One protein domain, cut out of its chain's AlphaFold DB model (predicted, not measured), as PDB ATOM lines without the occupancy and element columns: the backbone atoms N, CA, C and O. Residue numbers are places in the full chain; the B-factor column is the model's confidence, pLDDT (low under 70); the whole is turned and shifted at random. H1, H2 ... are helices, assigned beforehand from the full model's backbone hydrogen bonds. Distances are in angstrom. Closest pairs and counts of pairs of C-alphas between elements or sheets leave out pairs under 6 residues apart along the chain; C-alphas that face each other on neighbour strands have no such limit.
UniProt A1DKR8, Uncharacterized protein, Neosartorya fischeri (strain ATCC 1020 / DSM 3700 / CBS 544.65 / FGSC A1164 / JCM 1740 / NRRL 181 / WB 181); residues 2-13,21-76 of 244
ATOM      1  N   PRO A   2      61.760 -89.166  -6.471       71.38
ATOM      2  CA  PRO A   2      61.001 -88.643  -7.624       71.38
ATOM      3  C   PRO A   2      61.537 -89.133  -8.989       71.38
ATOM      4  O   PRO A   2      60.777 -89.273  -9.941       71.38
ATOM      5  N   LEU A   3      62.831 -89.474  -9.086       78.50
ATOM      6  CA  LEU A   3      63.454 -89.947 -10.333       78.50
ATOM      7  C   LEU A   3      63.032 -91.381 -10.710       78.50
ATOM      8  O   LEU A   3      62.927 -91.715 -11.884       78.50
ATOM      9  N   SER A   4      62.743 -92.226  -9.717       86.38
ATOM     10  CA  SER A   4      62.253 -93.593  -9.931       86.38
ATOM     11  C   SER A   4      60.886 -93.618 -10.617       86.38
ATOM     12  O   SER A   4      60.664 -94.439 -11.499       86.38
ATOM     13  N   ALA A   5      59.991 -92.694 -10.258       86.75
ATOM     14  CA  ALA A   5      58.668 -92.583 -10.871       86.75
ATOM     15  C   ALA A   5      58.755 -92.186 -12.354       86.75
ATOM     16  O   ALA A   5      58.056 -92.765 -13.180       86.75
ATOM     17  N   LEU A   6      59.663 -91.267 -12.707       86.19
ATOM     18  CA  LEU A   6      59.934 -90.904 -14.103       86.19
ATOM     19  C   LEU A   6      60.396 -92.099 -14.934       86.19
ATOM     20  O   LEU A   6      59.919 -92.290 -16.049       86.19
ATOM     21  N   MET A   7      61.297 -92.912 -14.380       87.44
ATOM     22  CA  MET A   7      61.790 -94.103 -15.070       87.44
ATOM     23  C   MET A   7      60.673 -95.121 -15.298       87.44
ATOM     24  O   MET A   7      60.600 -95.691 -16.379       87.44
ATOM     25  N   ILE A   8      59.763 -95.296 -14.335       89.62
ATOM     26  CA  ILE A   8      58.592 -96.173 -14.490       89.62
ATOM     27  C   ILE A   8      57.633 -95.626 -15.555       89.62
ATOM     28  O   ILE A   8      57.193 -96.377 -16.420       89.62
ATOM     29  N   LEU A   9      57.323 -94.325 -15.533       88.44
ATOM     30  CA  LEU A   9      56.461 -93.697 -16.543       88.44
ATOM     31  C   LEU A   9      57.038 -93.858 -17.950       88.44
ATOM     32  O   LEU A   9      56.319 -94.208 -18.884       88.44
ATOM     33  N   PHE A  10      58.345 -93.640 -18.094       89.38
ATOM     34  CA  PHE A  10      59.032 -93.835 -19.361       89.38
ATOM     35  C   PHE A  10      58.991 -95.306 -19.794       89.38
ATOM     36  O   PHE A  10      58.656 -95.601 -20.939       89.38
ATOM     37  N   ASP A  11      59.231 -96.237 -18.872       90.19
ATOM     38  CA  ASP A  11      59.164 -97.674 -19.138       90.19
ATOM     39  C   ASP A  11      57.781 -98.112 -19.640       90.19
ATOM     40  O   ASP A  11      57.676 -98.844 -20.627       90.19
ATOM     41  N   LEU A  12      56.710 -97.598 -19.029       89.88
ATOM     42  CA  LEU A  12      55.331 -97.860 -19.444       89.88
ATOM     43  C   LEU A  12      55.048 -97.361 -20.864       89.88
ATOM     44  O   LEU A  12      54.421 -98.077 -21.649       89.88
ATOM     45  N   VAL A  13      55.526 -96.162 -21.209       90.69
ATOM     46  CA  VAL A  13      55.338 -95.589 -22.550       90.69
ATOM     47  C   VAL A  13      56.057 -96.417 -23.616       90.69
ATOM     48  O   VAL A  13      55.502 -96.651 -24.692       90.69
ATOM     49  N   GLU A  21      46.156 -95.183 -21.516       84.12
ATOM     50  CA  GLU A  21      46.929 -94.650 -20.372       84.12
ATOM     51  C   GLU A  21      48.323 -94.126 -20.750       84.12
ATOM     52  O   GLU A  21      48.947 -93.391 -19.986       84.12
ATOM     53  N   THR A  22      48.830 -94.452 -21.942       91.44
ATOM     54  CA  THR A  22      50.104 -93.901 -22.434       91.44
ATOM     55  C   THR A  22      50.020 -92.392 -22.579       91.44
ATOM     56  O   THR A  22      50.974 -91.693 -22.262       91.44
ATOM     57  N   ASN A  23      48.873 -91.867 -23.027       89.69
ATOM     58  CA  ASN A  23      48.702 -90.420 -23.163       89.69
ATOM     59  C   ASN A  23      48.733 -89.739 -21.785       89.69
ATOM     60  O   ASN A  23      49.307 -88.660 -21.652       89.69
ATOM     61  N   LEU A  24      48.184 -90.402 -20.759       90.56
ATOM     62  CA  LEU A  24      48.271 -89.944 -19.374       90.56
ATOM     63  C   LEU A  24      49.716 -90.003 -18.865       90.56
ATOM     64  O   LEU A  24      50.198 -89.041 -18.280       90.56
ATOM     65  N   SER A  25      50.441 -91.084 -19.151       90.81
ATOM     66  CA  SER A  25      51.847 -91.233 -18.753       90.81
ATOM     67  C   SER A  25      52.755 -90.187 -19.408       90.81
ATOM     68  O   SER A  25      53.626 -89.634 -18.744       90.81
ATOM     69  N   LEU A  26      52.512 -89.850 -20.680       91.12
ATOM     70  CA  LEU A  26      53.182 -88.743 -21.368       91.12
ATOM     71  C   LEU A  26      52.882 -87.400 -20.694       91.12
ATOM     72  O   LEU A  26      53.812 -86.665 -20.380       91.12
ATOM     73  N   ALA A  27      51.610 -87.117 -20.394       91.88
ATOM     74  CA  ALA A  27      51.229 -85.894 -19.691       91.88
ATOM     75  C   ALA A  27      51.884 -85.797 -18.299       91.88
ATOM     76  O   ALA A  27      52.335 -84.725 -17.897       91.88
ATOM     77  N   LEU A  28      51.993 -86.917 -17.577       90.94
ATOM     78  CA  LEU A  28      52.688 -86.977 -16.290       90.94
ATOM     79  C   LEU A  28      54.197 -86.729 -16.436       90.94
ATOM     80  O   LEU A  28      54.765 -86.027 -15.600       90.94
ATOM     81  N   LEU A  29      54.839 -87.239 -17.495       90.81
ATOM     82  CA  LEU A  29      56.241 -86.928 -17.809       90.81
ATOM     83  C   LEU A  29      56.442 -85.428 -18.080       90.81
ATOM     84  O   LEU A  29      57.416 -84.850 -17.599       90.81
ATOM     85  N   ASP A  30      55.508 -84.778 -18.778       90.56
ATOM     86  CA  ASP A  30      55.573 -83.337 -19.053       90.56
ATOM     87  C   ASP A  30      55.425 -82.497 -17.779       90.56
ATOM     88  O   ASP A  30      56.228 -81.596 -17.525       90.56
ATOM     89  N   ILE A  31      54.431 -82.817 -16.947       90.06
ATOM     90  CA  ILE A  31      54.206 -82.146 -15.659       90.06
ATOM     91  C   ILE A  31      55.440 -82.312 -14.770       90.06
ATOM     92  O   ILE A  31      55.947 -81.337 -14.209       90.06
ATOM     93  N   ALA A  32      55.970 -83.534 -14.686       88.69
ATOM     94  CA  ALA A  32      57.177 -83.809 -13.930       88.69
ATOM     95  C   ALA A  32      58.374 -83.011 -14.471       88.69
ATOM     96  O   ALA A  32      59.094 -82.416 -13.673       88.69
ATOM     97  N   SER A  33      58.557 -82.899 -15.792       87.50
ATOM     98  CA  SER A  33      59.630 -82.077 -16.380       87.50
ATOM     99  C   SER A  33      59.572 -80.615 -15.912       87.50
ATOM    100  O   SER A  33      60.588 -80.051 -15.501       87.50
ATOM    101  N   GLY A  34      58.370 -80.030 -15.847       87.44
ATOM    102  CA  GLY A  34      58.159 -78.679 -15.325       87.44
ATOM    103  C   GLY A  34      58.482 -78.565 -13.832       87.44
ATOM    104  O   GLY A  34      59.109 -77.594 -13.400       87.44
ATOM    105  N   HIS A  35      58.119 -79.576 -13.037       86.69
ATOM    106  CA  HIS A  35      58.486 -79.639 -11.619       86.69
ATOM    107  C   HIS A  35      60.002 -79.716 -11.419       86.69
ATOM    108  O   HIS A  35      60.554 -78.984 -10.596       86.69
ATOM    109  N   PHE A  36      60.686 -80.560 -12.189       84.44
ATOM    110  CA  PHE A  36      62.132 -80.715 -12.093       84.44
ATOM    111  C   PHE A  36      62.897 -79.480 -12.571       84.44
ATOM    112  O   PHE A  36      63.916 -79.156 -11.970       84.44
ATOM    113  N   SER A  37      62.371 -78.722 -13.537       84.62
ATOM    114  CA  SER A  37      62.938 -77.423 -13.925       84.62
ATOM    115  C   SER A  37      62.931 -76.409 -12.769       84.62
ATOM    116  O   SER A  37      63.912 -75.704 -12.543       84.62
ATOM    117  N   ARG A  38      61.870 -76.371 -11.949       82.19
ATOM    118  CA  ARG A  38      61.849 -75.515 -10.744       82.19
ATOM    119  C   ARG A  38      62.813 -76.008  -9.665       82.19
ATOM    120  O   ARG A  38      63.460 -75.198  -9.001       82.19
ATOM    121  N   ILE A  39      62.917 -77.327  -9.496       82.88
ATOM    122  CA  ILE A  39      63.863 -77.940  -8.554       82.88
ATOM    123  C   ILE A  39      65.307 -77.647  -8.972       82.88
ATOM    124  O   ILE A  39      66.128 -77.381  -8.099       82.88
ATOM    125  N   GLU A  40      65.621 -77.637 -10.268       83.75
ATOM    126  CA  GLU A  40      66.951 -77.320 -10.803       83.75
ATOM    127  C   GLU A  40      67.436 -75.938 -10.347       83.75
ATOM    128  O   GLU A  40      68.557 -75.805  -9.848       83.75
ATOM    129  N   VAL A  41      66.560 -74.931 -10.427       81.12
ATOM    130  CA  VAL A  41      66.848 -73.557  -9.987       81.12
ATOM    131  C   VAL A  41      67.091 -73.494  -8.477       81.12
ATOM    132  O   VAL A  41      68.047 -72.864  -8.028       81.12
ATOM    133  N   ALA A  42      66.271 -74.185  -7.682       80.50
ATOM    134  CA  ALA A  42      66.424 -74.217  -6.225       80.50
ATOM    135  C   ALA A  42      67.646 -75.035  -5.765       80.50
ATOM    136  O   ALA A  42      68.254 -74.736  -4.737       80.50
ATOM    137  N   SER A  43      68.025 -76.056  -6.536       75.88
ATOM    138  CA  SER A  43      69.062 -77.033  -6.184       75.88
ATOM    139  C   SER A  43      70.425 -76.720  -6.802       75.88
ATOM    140  O   SER A  43      71.312 -77.569  -6.757       75.88
ATOM    141  N   LYS A  44      70.607 -75.526  -7.392       75.75
ATOM    142  CA  LYS A  44      71.845 -75.109  -8.078       75.75
ATOM    143  C   LYS A  44      72.308 -76.123  -9.136       75.75
ATOM    144  O   LYS A  44      73.480 -76.483  -9.176       75.75
ATOM    145  N   ALA A  45      71.380 -76.600  -9.962       69.56
ATOM    146  CA  ALA A  45      71.641 -77.576 -11.021       69.56
ATOM    147  C   ALA A  45      72.111 -78.971 -10.557       69.56
ATOM    148  O   ALA A  45      72.718 -79.708 -11.329       69.56
ATOM    149  N   ALA A  46      71.777 -79.390  -9.329       69.12
ATOM    150  CA  ALA A  46      72.037 -80.760  -8.859       69.12
ATOM    151  C   ALA A  46      71.382 -81.852  -9.730       69.12
ATOM    152  O   ALA A  46      71.817 -83.003  -9.721       69.12
ATOM    153  N   LEU A  47      70.332 -81.500 -10.475       68.56
ATOM    154  CA  LEU A  47      69.730 -82.352 -11.488       68.56
ATOM    155  C   LEU A  47      69.372 -81.487 -12.706       68.56
ATOM    156  O   LEU A  47      68.624 -80.524 -12.530       68.56
ATOM    157  N   PRO A  48      69.867 -81.813 -13.912       74.69
ATOM    158  CA  PRO A  48      69.506 -81.085 -15.120       74.69
ATOM    159  C   PRO A  48      68.037 -81.362 -15.456       74.69
ATOM    160  O   PRO A  48      67.672 -82.479 -15.831       74.69
ATOM    161  N   GLY A  49      67.174 -80.355 -15.316       77.25
ATOM    162  CA  GLY A  49      65.766 -80.440 -15.699       77.25
ATOM    163  C   GLY A  49      65.599 -80.643 -17.206       77.25
ATOM    164  O   GLY A  49      64.637 -81.281 -17.638       77.25
ATOM    165  N   SER A  50      66.584 -80.196 -17.995       82.38
ATOM    166  CA  SER A  50      66.670 -80.431 -19.441       82.38
ATOM    167  C   SER A  50      66.616 -81.916 -19.808       82.38
ATOM    168  O   SER A  50      65.881 -82.286 -20.718       82.38
ATOM    169  N   LEU A  51      67.297 -82.784 -19.053       84.00
ATOM    170  CA  LEU A  51      67.317 -84.226 -19.314       84.00
ATOM    171  C   LEU A  51      65.914 -84.844 -19.195       84.00
ATOM    172  O   LEU A  51      65.535 -85.727 -19.959       84.00
ATOM    173  N   ILE A  52      65.116 -84.370 -18.237       86.44
ATOM    174  CA  ILE A  52      63.758 -84.880 -18.014       86.44
ATOM    175  C   ILE A  52      62.802 -84.364 -19.093       86.44
ATOM    176  O   ILE A  52      61.928 -85.108 -19.542       86.44
ATOM    177  N   ALA A  53      62.996 -83.129 -19.561       88.06
ATOM    178  CA  ALA A  53      62.274 -82.606 -20.716       88.06
ATOM    179  C   ALA A  53      62.584 -83.410 -21.995       88.06
ATOM    180  O   ALA A  53      61.673 -83.711 -22.770       88.06
ATOM    181  N   GLU A  54      63.836 -83.837 -22.186       88.88
ATOM    182  CA  GLU A  54      64.215 -84.717 -23.296       88.88
ATOM    183  C   GLU A  54      63.552 -86.092 -23.206       88.88
ATOM    184  O   GLU A  54      63.036 -86.581 -24.211       88.88
ATOM    185  N   PHE A  55      63.468 -86.697 -22.015       87.75
ATOM    186  CA  PHE A  55      62.736 -87.956 -21.838       87.75
ATOM    187  C   PHE A  55      61.265 -87.839 -22.251       87.75
ATOM    188  O   PHE A  55      60.758 -88.710 -22.962       87.75
ATOM    189  N   ALA A  56      60.587 -86.759 -21.856       90.25
ATOM    190  CA  ALA A  56      59.203 -86.512 -22.256       90.25
ATOM    191  C   ALA A  56      59.075 -86.347 -23.783       90.25
ATOM    192  O   ALA A  56      58.164 -86.901 -24.407       90.25
ATOM    193  N   HIS A  57      60.025 -85.645 -24.405       92.44
ATOM    194  CA  HIS A  57      60.054 -85.457 -25.850       92.44
ATOM    195  C   HIS A  57      60.278 -86.772 -26.613       92.44
ATOM    196  O   HIS A  57      59.503 -87.099 -27.515       92.44
ATOM    197  N   LEU A  58      61.277 -87.565 -26.215       90.62
ATOM    198  CA  LEU A  58      61.573 -88.871 -26.811       90.62
ATOM    199  C   LEU A  58      60.385 -89.829 -26.694       90.62
ATOM    200  O   LEU A  58      60.050 -90.524 -27.654       90.62
ATOM    201  N   ALA A  59      59.710 -89.833 -25.545       91.06
ATOM    202  CA  ALA A  59      58.535 -90.661 -25.313       91.06
ATOM    203  C   ALA A  59      57.384 -90.306 -26.279       91.06
ATOM    204  O   ALA A  59      56.766 -91.196 -26.868       91.06
ATOM    205  N   ARG A  60      57.121 -89.009 -26.503       90.94
ATOM    206  CA  ARG A  60      56.107 -88.543 -27.469       90.94
ATOM    207  C   ARG A  60      56.466 -88.918 -28.900       90.94
ATOM    208  O   ARG A  60      55.605 -89.405 -29.636       90.94
ATOM    209  N   GLN A  61      57.724 -88.707 -29.276       91.69
ATOM    210  CA  GLN A  61      58.215 -89.027 -30.611       91.69
ATOM    211  C   GLN A  61      58.049 -90.524 -30.903       91.69
ATOM    212  O   GLN A  61      57.456 -90.893 -31.914       91.69
ATOM    213  N   TYR A  62      58.450 -91.378 -29.961       91.62
ATOM    214  CA  TYR A  62      58.297 -92.828 -30.062       91.62
ATOM    215  C   TYR A  62      56.838 -93.262 -30.269       91.62
ATOM    216  O   TYR A  62      56.531 -94.036 -31.179       91.62
ATOM    217  N   VAL A  63      55.910 -92.743 -29.458       89.81
ATOM    218  CA  VAL A  63      54.482 -93.085 -29.569       89.81
ATOM    219  C   VAL A  63      53.896 -92.618 -30.902       89.81
ATOM    220  O   VAL A  63      53.120 -93.351 -31.521       89.81
ATOM    221  N   SER A  64      54.269 -91.420 -31.358       89.25
ATOM    222  CA  SER A  64      53.844 -90.876 -32.650       89.25
ATOM    223  C   SER A  64      54.328 -91.741 -33.815       89.25
ATOM    224  O   SER A  64      53.530 -92.120 -34.675       89.25
ATOM    225  N   ASP A  65      55.603 -92.130 -33.806       88.81
ATOM    226  CA  ASP A  65      56.207 -92.934 -34.869       88.81
ATOM    227  C   ASP A  65      55.575 -94.327 -34.960       88.81
ATOM    228  O   ASP A  65      55.258 -94.795 -36.054       88.81
ATOM    229  N   ILE A  66      55.294 -94.972 -33.822       88.38
ATOM    230  CA  ILE A  66      54.630 -96.284 -33.799       88.38
ATOM    231  C   ILE A  66      53.195 -96.207 -34.319       88.38
ATOM    232  O   ILE A  66      52.754 -97.091 -35.063       88.38
ATOM    233  N   ARG A  67      52.448 -95.165 -33.942       87.56
ATOM    234  CA  ARG A  67      51.074 -94.964 -34.422       87.56
ATOM    235  C   ARG A  67      51.070 -94.687 -35.928       87.56
ATOM    236  O   ARG A  67      50.391 -95.392 -36.672       87.56
ATOM    237  N   GLY A  68      51.925 -93.773 -36.386       83.81
ATOM    238  CA  GLY A  68      52.055 -93.418 -37.799       83.81
ATOM    239  C   GLY A  68      52.546 -94.565 -38.691       83.81
ATOM    240  O   GLY A  68      52.065 -94.720 -39.816       83.81
ATOM    241  N   ALA A  69      53.457 -95.411 -38.203       83.12
ATOM    242  CA  ALA A  69      53.905 -96.603 -38.927       83.12
ATOM    243  C   ALA A  69      52.761 -97.607 -39.144       83.12
ATOM    244  O   ALA A  69      52.608 -98.149 -40.242       83.12
ATOM    245  N   ARG A  70      51.905 -97.810 -38.134       79.75
ATOM    246  CA  ARG A  70      50.751 -98.714 -38.234       79.75
ATOM    247  C   ARG A  70      49.697 -98.202 -39.212       79.75
ATOM    248  O   ARG A  70      49.150 -98.994 -39.983       79.75
ATOM    249  N   ASP A  71      49.426 -96.902 -39.201       79.69
ATOM    250  CA  ASP A  71      48.448 -96.291 -40.105       79.69
ATOM    251  C   ASP A  71      48.897 -96.406 -41.566       79.69
ATOM    252  O   ASP A  71      48.102 -96.770 -42.436       79.69
ATOM    253  N   ARG A  72      50.199 -96.227 -41.835       79.06
ATOM    254  CA  ARG A  72      50.789 -96.487 -43.158       79.06
ATOM    255  C   ARG A  72      50.665 -97.952 -43.573       79.06
ATOM    256  O   ARG A  72      50.350 -98.234 -44.725       79.06
ATOM    257  N   GLN A  73      50.860 -98.883 -42.643       75.81
ATOM    258  CA  GLN A  73      50.759-100.315 -42.927       75.81
ATOM    259  C   GLN A  73      49.314-100.758 -43.214       75.81
ATOM    260  O   GLN A  73      49.085-101.565 -44.115       75.81
ATOM    261  N   ARG A  74      48.318-100.180 -42.527       70.88
ATOM    262  CA  ARG A  74      46.892-100.380 -42.852       70.88
ATOM    263  C   ARG A  74      46.497 -99.747 -44.189       70.88
ATOM    264  O   ARG A  74      45.747-100.357 -44.951       70.88
ATOM    265  N   ALA A  75      47.011 -98.558 -44.496       72.00
ATOM    266  CA  ALA A  75      46.748 -97.893 -45.772       72.00
ATOM    267  C   ALA A  75      47.349 -98.664 -46.965       72.00
ATOM    268  O   ALA A  75      46.698 -98.778 -48.001       72.00
ATOM    269  N   GLY A  76      48.538 -99.255 -46.800       62.88
ATOM    270  CA  GLY A  76      49.185-100.092 -47.818       62.88
ATOM    271  C   GLY A  76      48.443-101.404 -48.097       62.88
ATOM    272  O   GLY A  76      48.230-101.748 -49.256       62.88
TER     273      GLY A  76
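What this domain is: This is residues 2 to 13 and 21 to 76 of the 244 residues of an uncharacterized protein of Neosartorya fischeri (strain ATCC 1020 / DSM 3700 / CBS 544.65 / FGSC A1164 / JCM 1740 / NRRL 181 / WB 181) (UniProt A1DKR8). The long helix H3 and H2 fold back on each other as a helical hairpin, and the short H1 packs on both in an up-and-down bundle, each helix running against the one before it. Residues 64 to 76 of H3 stick out, lengthening the body. The printed part has 68 residues with three named helices, H1, H2, H3 in order, and no named strand: all helix. It is loose, radius of gyration of the C-alphas 14.5 A, spanning 52 by 18 by 14 A.

Where its parts are: H3, residues 49 to 76, measures 41.1 A from first to last C-alpha, ending at (49.185, -100.092, -47.818). H2, residues 21 to 42, measures 31.6 A. H1, residues 3 to 13, measures 15.7 A; its C-alpha 3 is at (63.454, -89.947, -10.333).

How they stand to each other: With residues 49 to 60 alone, H3 touches H2 at a shallow tilt of 20 degrees, opposite ways; their closest C-alphas, Ser 37 and Gly 49, are 4.5 A apart. With residues 55 to 63 alone, H3 touches H1, closest C-alphas Val 13 and Ala 59 at 6.5 A. In H1, H2 and H3 every O i to N i+4 pair is within hydrogen-bond range.

The domain as a whole: Residues 14 to 20 are not printed; C-alphas 13 and 21 are 8.7 A apart across this cut. Residues 45 to 47 and 76 have pLDDT under 70.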